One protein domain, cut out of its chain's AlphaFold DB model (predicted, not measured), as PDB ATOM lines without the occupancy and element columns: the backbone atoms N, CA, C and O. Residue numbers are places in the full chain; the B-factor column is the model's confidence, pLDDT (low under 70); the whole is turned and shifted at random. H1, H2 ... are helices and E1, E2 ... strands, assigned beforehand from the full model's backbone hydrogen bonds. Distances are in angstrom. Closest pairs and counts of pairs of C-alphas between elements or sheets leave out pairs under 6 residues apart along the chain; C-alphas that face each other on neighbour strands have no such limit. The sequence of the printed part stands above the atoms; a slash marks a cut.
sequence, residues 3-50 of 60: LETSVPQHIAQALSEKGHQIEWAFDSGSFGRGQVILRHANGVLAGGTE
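Overview. This is residues 3 to 50 of the 60 residues of an uncharacterized protein of Bacillus glycinifermentans (UniProt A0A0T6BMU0). A slender two-stranded hairpin, E2 and E3, makes one end of a rod, and a small, loosely built head with the one helix, H1, and the short strand E1 makes the other; the nine residues between E1 and E2 join the two ends. In the head, residues 3 to 4 pair as a short parallel stretch with residues 24 to 25 of E1, and residues 14 to 19 stick out. The printed part has 48 residues, with one named helix and three named strands in the order H1, E1, E2, E3, and the sheet, of order E2 - E3, is antiparallel. The class is mixed, helices and strands, with under half of the residues in named elements. The whole is extended, with a radius of gyration of the C-alphas of 16.5 A and spans of 46 by 22 by 13 A.

Arrangement. Begin at the sheet, where E2, residues 35 to 39, and E3, residues 45 to 49, form an antiparallel hairpin with 169 degrees between their directions. Look at C-alphas 37 and 47, which face each other at 4.4 A. Across this pair you find N 38 and O 46 within hydrogen-bond range at 2.8 A, and N 36 and O 48 at 2.9 A. Going outward, you reach E1, residues 23 to 25, which pairs with no named strand and is apart from both E2 and E3. Then comes H1, residues 9 to 17, which is apart from E1, E2 and E3. In H1 every O i to N i+4 pair is within hydrogen-bond range.

Along the chain. Find C-alpha 35 at (-104.680, 43.286, -51.811); from there E2 runs 13.8 A to C-alpha 39. E3 begins at C-alpha 45 and runs 13.3 A, ending at C-alpha 49 at (-108.636, 41.816, -49.596). Turn back to C-alpha 9 at (-104.143, 16.468, -52.954), where H1 begins; it runs 12.4 A to C-alpha 17. E1 runs from C-alpha 23 to C-alpha 25.

Size, cuts and confidence. The two C-alphas farthest apart are those of Gly 19 and Asn 42, at 47.0 A, while the first and last printed C-alphas, of Leu 3 and Glu 50, are 17.3 A apart. The printed part has no cut. The links from H1 to E1 and from E2 to E3 are tight, with 5 residues each, the link from E1 to E2 is short, with 9 residues, and no link is long. The mean pLDDT of the printed part is 96.0, and no printed residue is under 70.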
ATOM      1  N   LEU A   3     -96.745  23.789 -49.356       96.62
ATOM      2  CA  LEU A   3     -98.068  23.966 -49.966       96.62
ATOM      3  C   LEU A   3     -99.144  24.255 -48.913       96.62
ATOM      4  O   LEU A   3     -99.122  23.684 -47.820       96.62
ATOM      5  N   GLU A   4    -100.108  25.109 -49.262       95.25
ATOM      6  CA  GLU A   4    -101.322  25.313 -48.465       95.25
ATOM      7  C   GLU A   4    -102.216  24.075 -48.515       95.25
ATOM      8  O   GLU A   4    -102.354  23.448 -49.562       95.25
ATOM      9  N   THR A   5    -102.908  23.772 -47.417       93.81
ATOM     10  CA  THR A   5    -103.859  22.647 -47.330       93.81
ATOM     11  C   THR A   5    -105.062  22.772 -48.268       93.81
ATOM     12  O   THR A   5    -105.749  21.787 -48.521       93.81
ATOM     13  N   SER A   6    -105.314  23.967 -48.806       93.81
ATOM     14  CA  SER A   6    -106.329  24.217 -49.831       93.81
ATOM     15  C   SER A   6    -105.923  23.710 -51.220       93.81
ATOM     16  O   SER A   6    -106.786  23.548 -52.085       93.81
ATOM     17  N   VAL A   7    -104.633  23.438 -51.451       96.12
ATOM     18  CA  VAL A   7    -104.164  22.851 -52.708       96.12
ATOM     19  C   VAL A   7    -104.695  21.415 -52.817       96.12
ATOM     20  O   VAL A   7    -104.490  20.615 -51.902       96.12
ATOM     21  N   PRO A   8    -105.345  21.034 -53.933       97.25
ATOM     22  CA  PRO A   8    -105.886  19.691 -54.083       97.25
ATOM     23  C   PRO A   8    -104.807  18.607 -53.983       97.25
ATOM     24  O   PRO A   8    -103.769  18.672 -54.645       97.25
ATOM     25  N   GLN A   9    -105.094  17.552 -53.220       96.38
ATOM     26  CA  GLN A   9    -104.143  16.468 -52.954       96.38
ATOM     27  C   GLN A   9    -103.611  15.793 -54.230       96.38
ATOM     28  O   GLN A   9    -102.426  15.474 -54.297       96.38
ATOM     29  N   HIS A  10    -104.446  15.613 -55.256       97.19
ATOM     30  CA  HIS A  10    -104.016  14.989 -56.514       97.19
ATOM     31  C   HIS A  10    -102.952  15.824 -57.254       97.19
ATOM     32  O   HIS A  10    -102.081  15.263 -57.912       97.19
ATOM     33  N   ILE A  11    -102.970  17.157 -57.108       98.00
ATOM     34  CA  ILE A  11    -101.934  18.038 -57.665       98.00
ATOM     35  C   ILE A  11    -100.626  17.870 -56.890       98.00
ATOM     36  O   ILE A  11     -99.566  17.729 -57.497       98.00
ATOM     37  N   ALA A  12    -100.692  17.826 -55.555       97.38
ATOM     38  CA  ALA A  12     -99.520  17.587 -54.713       97.38
ATOM     39  C   ALA A  12     -98.857  16.229 -55.018       97.38
ATOM     40  O   ALA A  12     -97.634  16.152 -55.122       97.38
ATOM     41  N   GLN A  13     -99.655  15.178 -55.236       97.25
ATOM     42  CA  GLN A  13     -99.168  13.856 -55.647       97.25
ATOM     43  C   GLN A  13     -98.487  13.897 -57.019       97.25
ATOM     44  O   GLN A  13     -97.341  13.474 -57.132       97.25
ATOM     45  N   ALA A  14     -99.133  14.488 -58.027       98.19
ATOM     46  CA  ALA A  14     -98.557  14.617 -59.367       98.19
ATOM     47  C   ALA A  14     -97.235  15.413 -59.374       98.19
ATOM     48  O   ALA A  14     -96.334  15.137 -60.165       98.19
ATOM     49  N   LEU A  15     -97.091  16.405 -58.488       97.88
ATOM     50  CA  LEU A  15     -95.834  17.130 -58.300       97.88
ATOM     51  C   LEU A  15     -94.777  16.260 -57.605       97.88
ATOM     52  O   LEU A  15     -93.613  16.278 -58.003       97.88
ATOM     53  N   SER A  16     -95.168  15.457 -56.616       97.44
ATOM     54  CA  SER A  16     -94.254  14.513 -55.967       97.44
ATOM     55  C   SER A  16     -93.719  13.455 -56.938       97.44
ATOM     56  O   SER A  16     -92.516  13.210 -56.962       97.44
ATOM     57  N   GLU A  17     -94.567  12.922 -57.821       98.12
ATOM     58  CA  GLU A  17     -94.176  11.993 -58.895       98.12
ATOM     59  C   GLU A  17     -93.182  12.613 -59.886       98.12
ATOM     60  O   GLU A  17     -92.317  11.925 -60.427       98.12
ATOM     61  N   LYS A  18     -93.254  13.931 -60.091       97.94
ATOM     62  CA  LYS A  18     -92.279  14.699 -60.883       97.94
ATOM     63  C   LYS A  18     -90.970  14.983 -60.129       97.94
ATOM     64  O   LYS A  18     -90.097  15.655 -60.670       97.94
ATOM     65  N   GLY A  19     -90.820  14.480 -58.903       97.81
ATOM     66  CA  GLY A  19     -89.618  14.611 -58.078       97.81
ATOM     67  C   GLY A  19     -89.625  15.804 -57.121       97.81
ATOM     68  O   GLY A  19     -88.608  16.072 -56.477       97.81
ATOM     69  N   HIS A  20     -90.738  16.533 -56.992       98.12
ATOM     70  CA  HIS A  20     -90.825  17.634 -56.035       98.12
ATOM     71  C   HIS A  20     -91.002  17.102 -54.604       98.12
ATOM     72  O   HIS A  20     -91.907  16.323 -54.318       98.12
ATOM     73  N   GLN A  21     -90.165  17.562 -53.676       97.25
ATOM     74  CA  GLN A  21     -90.352  17.303 -52.246       97.25
ATOM     75  C   GLN A  21     -91.487  18.191 -51.733       97.25
ATOM     76  O   GLN A  21     -91.357  19.415 -51.776       97.25
ATOM     77  N   ILE A  22     -92.600  17.603 -51.294       96.75
ATOM     78  CA  ILE A  22     -93.790  18.336 -50.845       96.75
ATOM     79  C   ILE A  22     -93.882  18.314 -49.322       96.75
ATOM     80  O   ILE A  22     -93.750  17.263 -48.703       96.75
ATOM     81  N   GLU A  23     -94.172  19.473 -48.742       95.50
ATOM     82  CA  GLU A  23     -94.462  19.653 -47.323       95.50
ATOM     83  C   GLU A  23     -95.763  20.444 -47.187       95.50
ATOM     84  O   GLU A  23     -95.970  21.442 -47.880       95.50
ATOM     85  N   TRP A  24     -96.648  20.003 -46.298       95.00
ATOM     86  CA  TRP A  24     -97.893  20.711 -46.017       95.00
ATOM     87  C   TRP A  24     -97.675  21.749 -44.924       95.00
ATOM     88  O   TRP A  24     -97.142  21.435 -43.860       95.00
ATOM     89  N   ALA A  25     -98.132  22.972 -45.165       94.31
ATOM     90  CA  ALA A  25     -98.163  23.998 -44.140       94.31
ATOM     91  C   ALA A  25     -99.445  23.886 -43.313       94.31
ATOM     92  O   ALA A  25    -100.550  23.981 -43.848       94.31
ATOM     93  N   PHE A  26     -99.300  23.709 -42.001       88.25
ATOM     94  CA  PHE A  26    -100.440  23.720 -41.080       88.25
ATOM     95  C   PHE A  26    -100.970  25.133 -40.819       88.25
ATOM     96  O   PHE A  26    -102.145  25.290 -40.492       88.25
ATOM     97  N   ASP A  27    -100.125  26.153 -40.996       88.75
ATOM     98  CA  ASP A  27    -100.544  27.549 -41.067       88.75
ATOM     99  C   ASP A  27    -100.485  28.061 -42.511       88.75
ATOM    100  O   ASP A  27     -99.639  27.655 -43.306       88.75
ATOM    101  N   SER A  28    -101.385  28.978 -42.857       85.38
ATOM    102  CA  SER A  28    -101.384  29.661 -44.155       85.38
ATOM    103  C   SER A  28    -100.653  31.010 -44.111       85.38
ATOM    104  O   SER A  28    -100.717  31.781 -45.066       85.38
ATOM    105  N   GLY A  29    -100.002  31.351 -42.993       87.88
ATOM    106  CA  GLY A  29     -99.422  32.678 -42.771       87.88
ATOM    107  C   GLY A  29     -98.196  32.947 -43.643       87.88
ATOM    108  O   GLY A  29     -97.926  34.095 -44.000       87.88
ATOM    109  N   SER A  30     -97.491  31.883 -44.017       89.00
ATOM    110  CA  SER A  30     -96.285  31.910 -44.849       89.00
ATOM    111  C   SER A  30     -96.539  32.181 -46.341       89.00
ATOM    112  O   SER A  30     -95.591  32.486 -47.063       89.00
ATOM    113  N   PHE A  31     -97.794  32.152 -46.808       94.94
ATOM    114  CA  PHE A  31     -98.151  32.308 -48.232       94.94
ATOM    115  C   PHE A  31     -98.491  33.744 -48.647       94.94
ATOM    116  O   PHE A  31     -98.948  33.992 -49.762       94.94
ATOM    117  N   GLY A  32     -98.218  34.712 -47.771       93.94
ATOM    118  CA  GLY A  32     -98.401  36.128 -48.063       93.94
ATOM    119  C   GLY A  32     -99.834  36.617 -47.862       93.94
ATOM    120  O   GLY A  32    -100.718  35.894 -47.401       93.94
ATOM    121  N   ARG A  33    -100.027  37.914 -48.120       95.69
ATOM    122  CA  ARG A  33    -101.298  38.613 -47.902       95.69
ATOM    123  C   ARG A  33    -101.542  39.600 -49.035       95.69
ATOM    124  O   ARG A  33    -100.888  40.639 -49.093       95.69
ATOM    125  N   GLY A  34    -102.447  39.257 -49.948       96.12
ATOM    126  CA  GLY A  34    -102.727  40.050 -51.145       96.12
ATOM    127  C   GLY A  34    -103.776  41.148 -50.943       96.12
ATOM    128  O   GLY A  34    -104.710  41.004 -50.162       96.12
ATOM    129  N   GLN A  35    -103.650  42.247 -51.682       97.69
ATOM    130  CA  GLN A  35    -104.680  43.286 -51.811       97.69
ATOM    131  C   GLN A  35    -104.755  43.697 -53.286       97.69
ATOM    132  O   GLN A  35    -103.716  43.790 -53.943       97.69
ATOM    133  N   VAL A  36    -105.953  43.941 -53.819       97.94
ATOM    134  CA  VAL A  36    -106.135  44.343 -55.223       97.94
ATOM    135  C   VAL A  36    -107.301  45.312 -55.394       97.94
ATOM    136  O   VAL A  36    -108.333  45.183 -54.739       97.94
ATOM    137  N   ILE A  37    -107.147  46.266 -56.315       98.06
ATOM    138  CA  ILE A  37    -108.232  47.097 -56.844       98.06
ATOM    139  C   ILE A  37    -108.189  46.988 -58.365       98.06
ATOM    140  O   ILE A  37    -107.200  47.361 -58.997       98.06
ATOM    141  N   LEU A  38    -109.263  46.474 -58.954       98.12
ATOM    142  CA  LEU A  38    -109.450  46.360 -60.395       98.12
ATOM    143  C   LEU A  38    -110.382  47.469 -60.878       98.12
ATOM    144  O   LEU A  38    -111.405  47.750 -60.254       98.12
ATOM    145  N   ARG A  39    -110.041  48.085 -62.012       97.81
ATOM    146  CA  ARG A  39    -110.876  49.091 -62.674       97.81
ATOM    147  C   ARG A  39    -111.484  48.505 -63.940       97.81
ATOM    148  O   ARG A  39    -110.759  48.080 -64.837       97.81
ATOM    149  N   HIS A  40    -112.808  48.530 -64.025       97.88
ATOM    150  CA  HIS A  40    -113.546  48.132 -65.217       97.88
ATOM    151  C   HIS A  40    -113.583  49.259 -66.255       97.88
ATOM    152  O   HIS A  40    -113.433  50.437 -65.929       97.88
ATOM    153  N   ALA A  41    -113.845  48.901 -67.515       98.06
ATOM    154  CA  ALA A  41    -113.943  49.861 -68.617       98.06
ATOM    155  C   ALA A  41    -115.045  50.921 -68.409       98.06
ATOM    156  O   ALA A  41    -114.903  52.052 -68.858       98.06
ATOM    157  N   ASN A  42    -116.117  50.580 -67.686       97.75
ATOM    158  CA  ASN A  42    -117.198  51.501 -67.314       97.75
ATOM    159  C   ASN A  42    -116.871  52.377 -66.084       97.75
ATOM    160  O   ASN A  42    -117.745  53.078 -65.586       97.75
ATOM    161  N   GLY A  43    -115.642  52.311 -65.565       97.06
ATOM    162  CA  GLY A  43    -115.183  53.098 -64.422       97.06
ATOM    163  C   GLY A  43    -115.456  52.485 -63.046       97.06
ATOM    164  O   GLY A  43    -114.898  52.988 -62.070       97.06
ATOM    165  N   VAL A  44    -116.231  51.396 -62.951       97.88
ATOM    166  CA  VAL A  44    -116.503  50.692 -61.683       97.88
ATOM    167  C   VAL A  44    -115.212  50.103 -61.104       97.88
ATOM    168  O   VAL A  44    -114.375  49.570 -61.838       97.88
ATOM    169  N   LEU A  45    -115.060  50.188 -59.778       98.31
ATOM    170  CA  LEU A  45    -113.954  49.592 -59.031       98.31
ATOM    171  C   LEU A  45    -114.403  48.301 -58.339       98.31
ATOM    172  O   LEU A  45    -115.418  48.293 -57.648       98.31
ATOM    173  N   ALA A  46    -113.620  47.235 -58.489       97.69
ATOM    174  CA  ALA A  46    -113.776  45.984 -57.754       97.69
ATOM    175  C   ALA A  46    -112.547  45.770 -56.863       97.69
ATOM    176  O   ALA A  46    -111.428  45.667 -57.364       97.69
ATOM    177  N   GLY A  47    -112.737  45.740 -55.543       97.19
ATOM    178  CA  GLY A  47    -111.657  45.521 -54.580       97.19
ATOM    179  C   GLY A  47    -111.668  44.109 -54.001       97.19
ATOM    180  O   GLY A  47    -112.732  43.526 -53.801       97.19
ATOM    181  N   GLY A  48    -110.486  43.573 -53.706       97.19
ATOM    182  CA  GLY A  48    -110.303  42.296 -53.021       97.19
ATOM    183  C   GLY A  48    -109.245  42.410 -51.929       97.19
ATOM    184  O   GLY A  48    -108.175  42.977 -52.159       97.19
ATOM    185  N   THR A  49    -109.546  41.868 -50.749       97.56
ATOM    186  CA  THR A  49    -108.636  41.816 -49.596       97.56
ATOM    187  C   THR A  49    -108.337  40.369 -49.222       97.56
ATOM    188  O   THR A  49    -109.171  39.486 -49.425       97.56
ATOM    189  N   GLU A  50    -107.138  40.126 -48.703       96.75
ATOM    190  CA  GLU A  50    -106.695  38.813 -48.243       96.75
ATOM    191  C   GLU A  50    -107.627  38.216 -47.177       96.75
ATOM    192  O   GLU A  50    -107.846  38.829 -46.137       96.75
TER     193      GLU A  50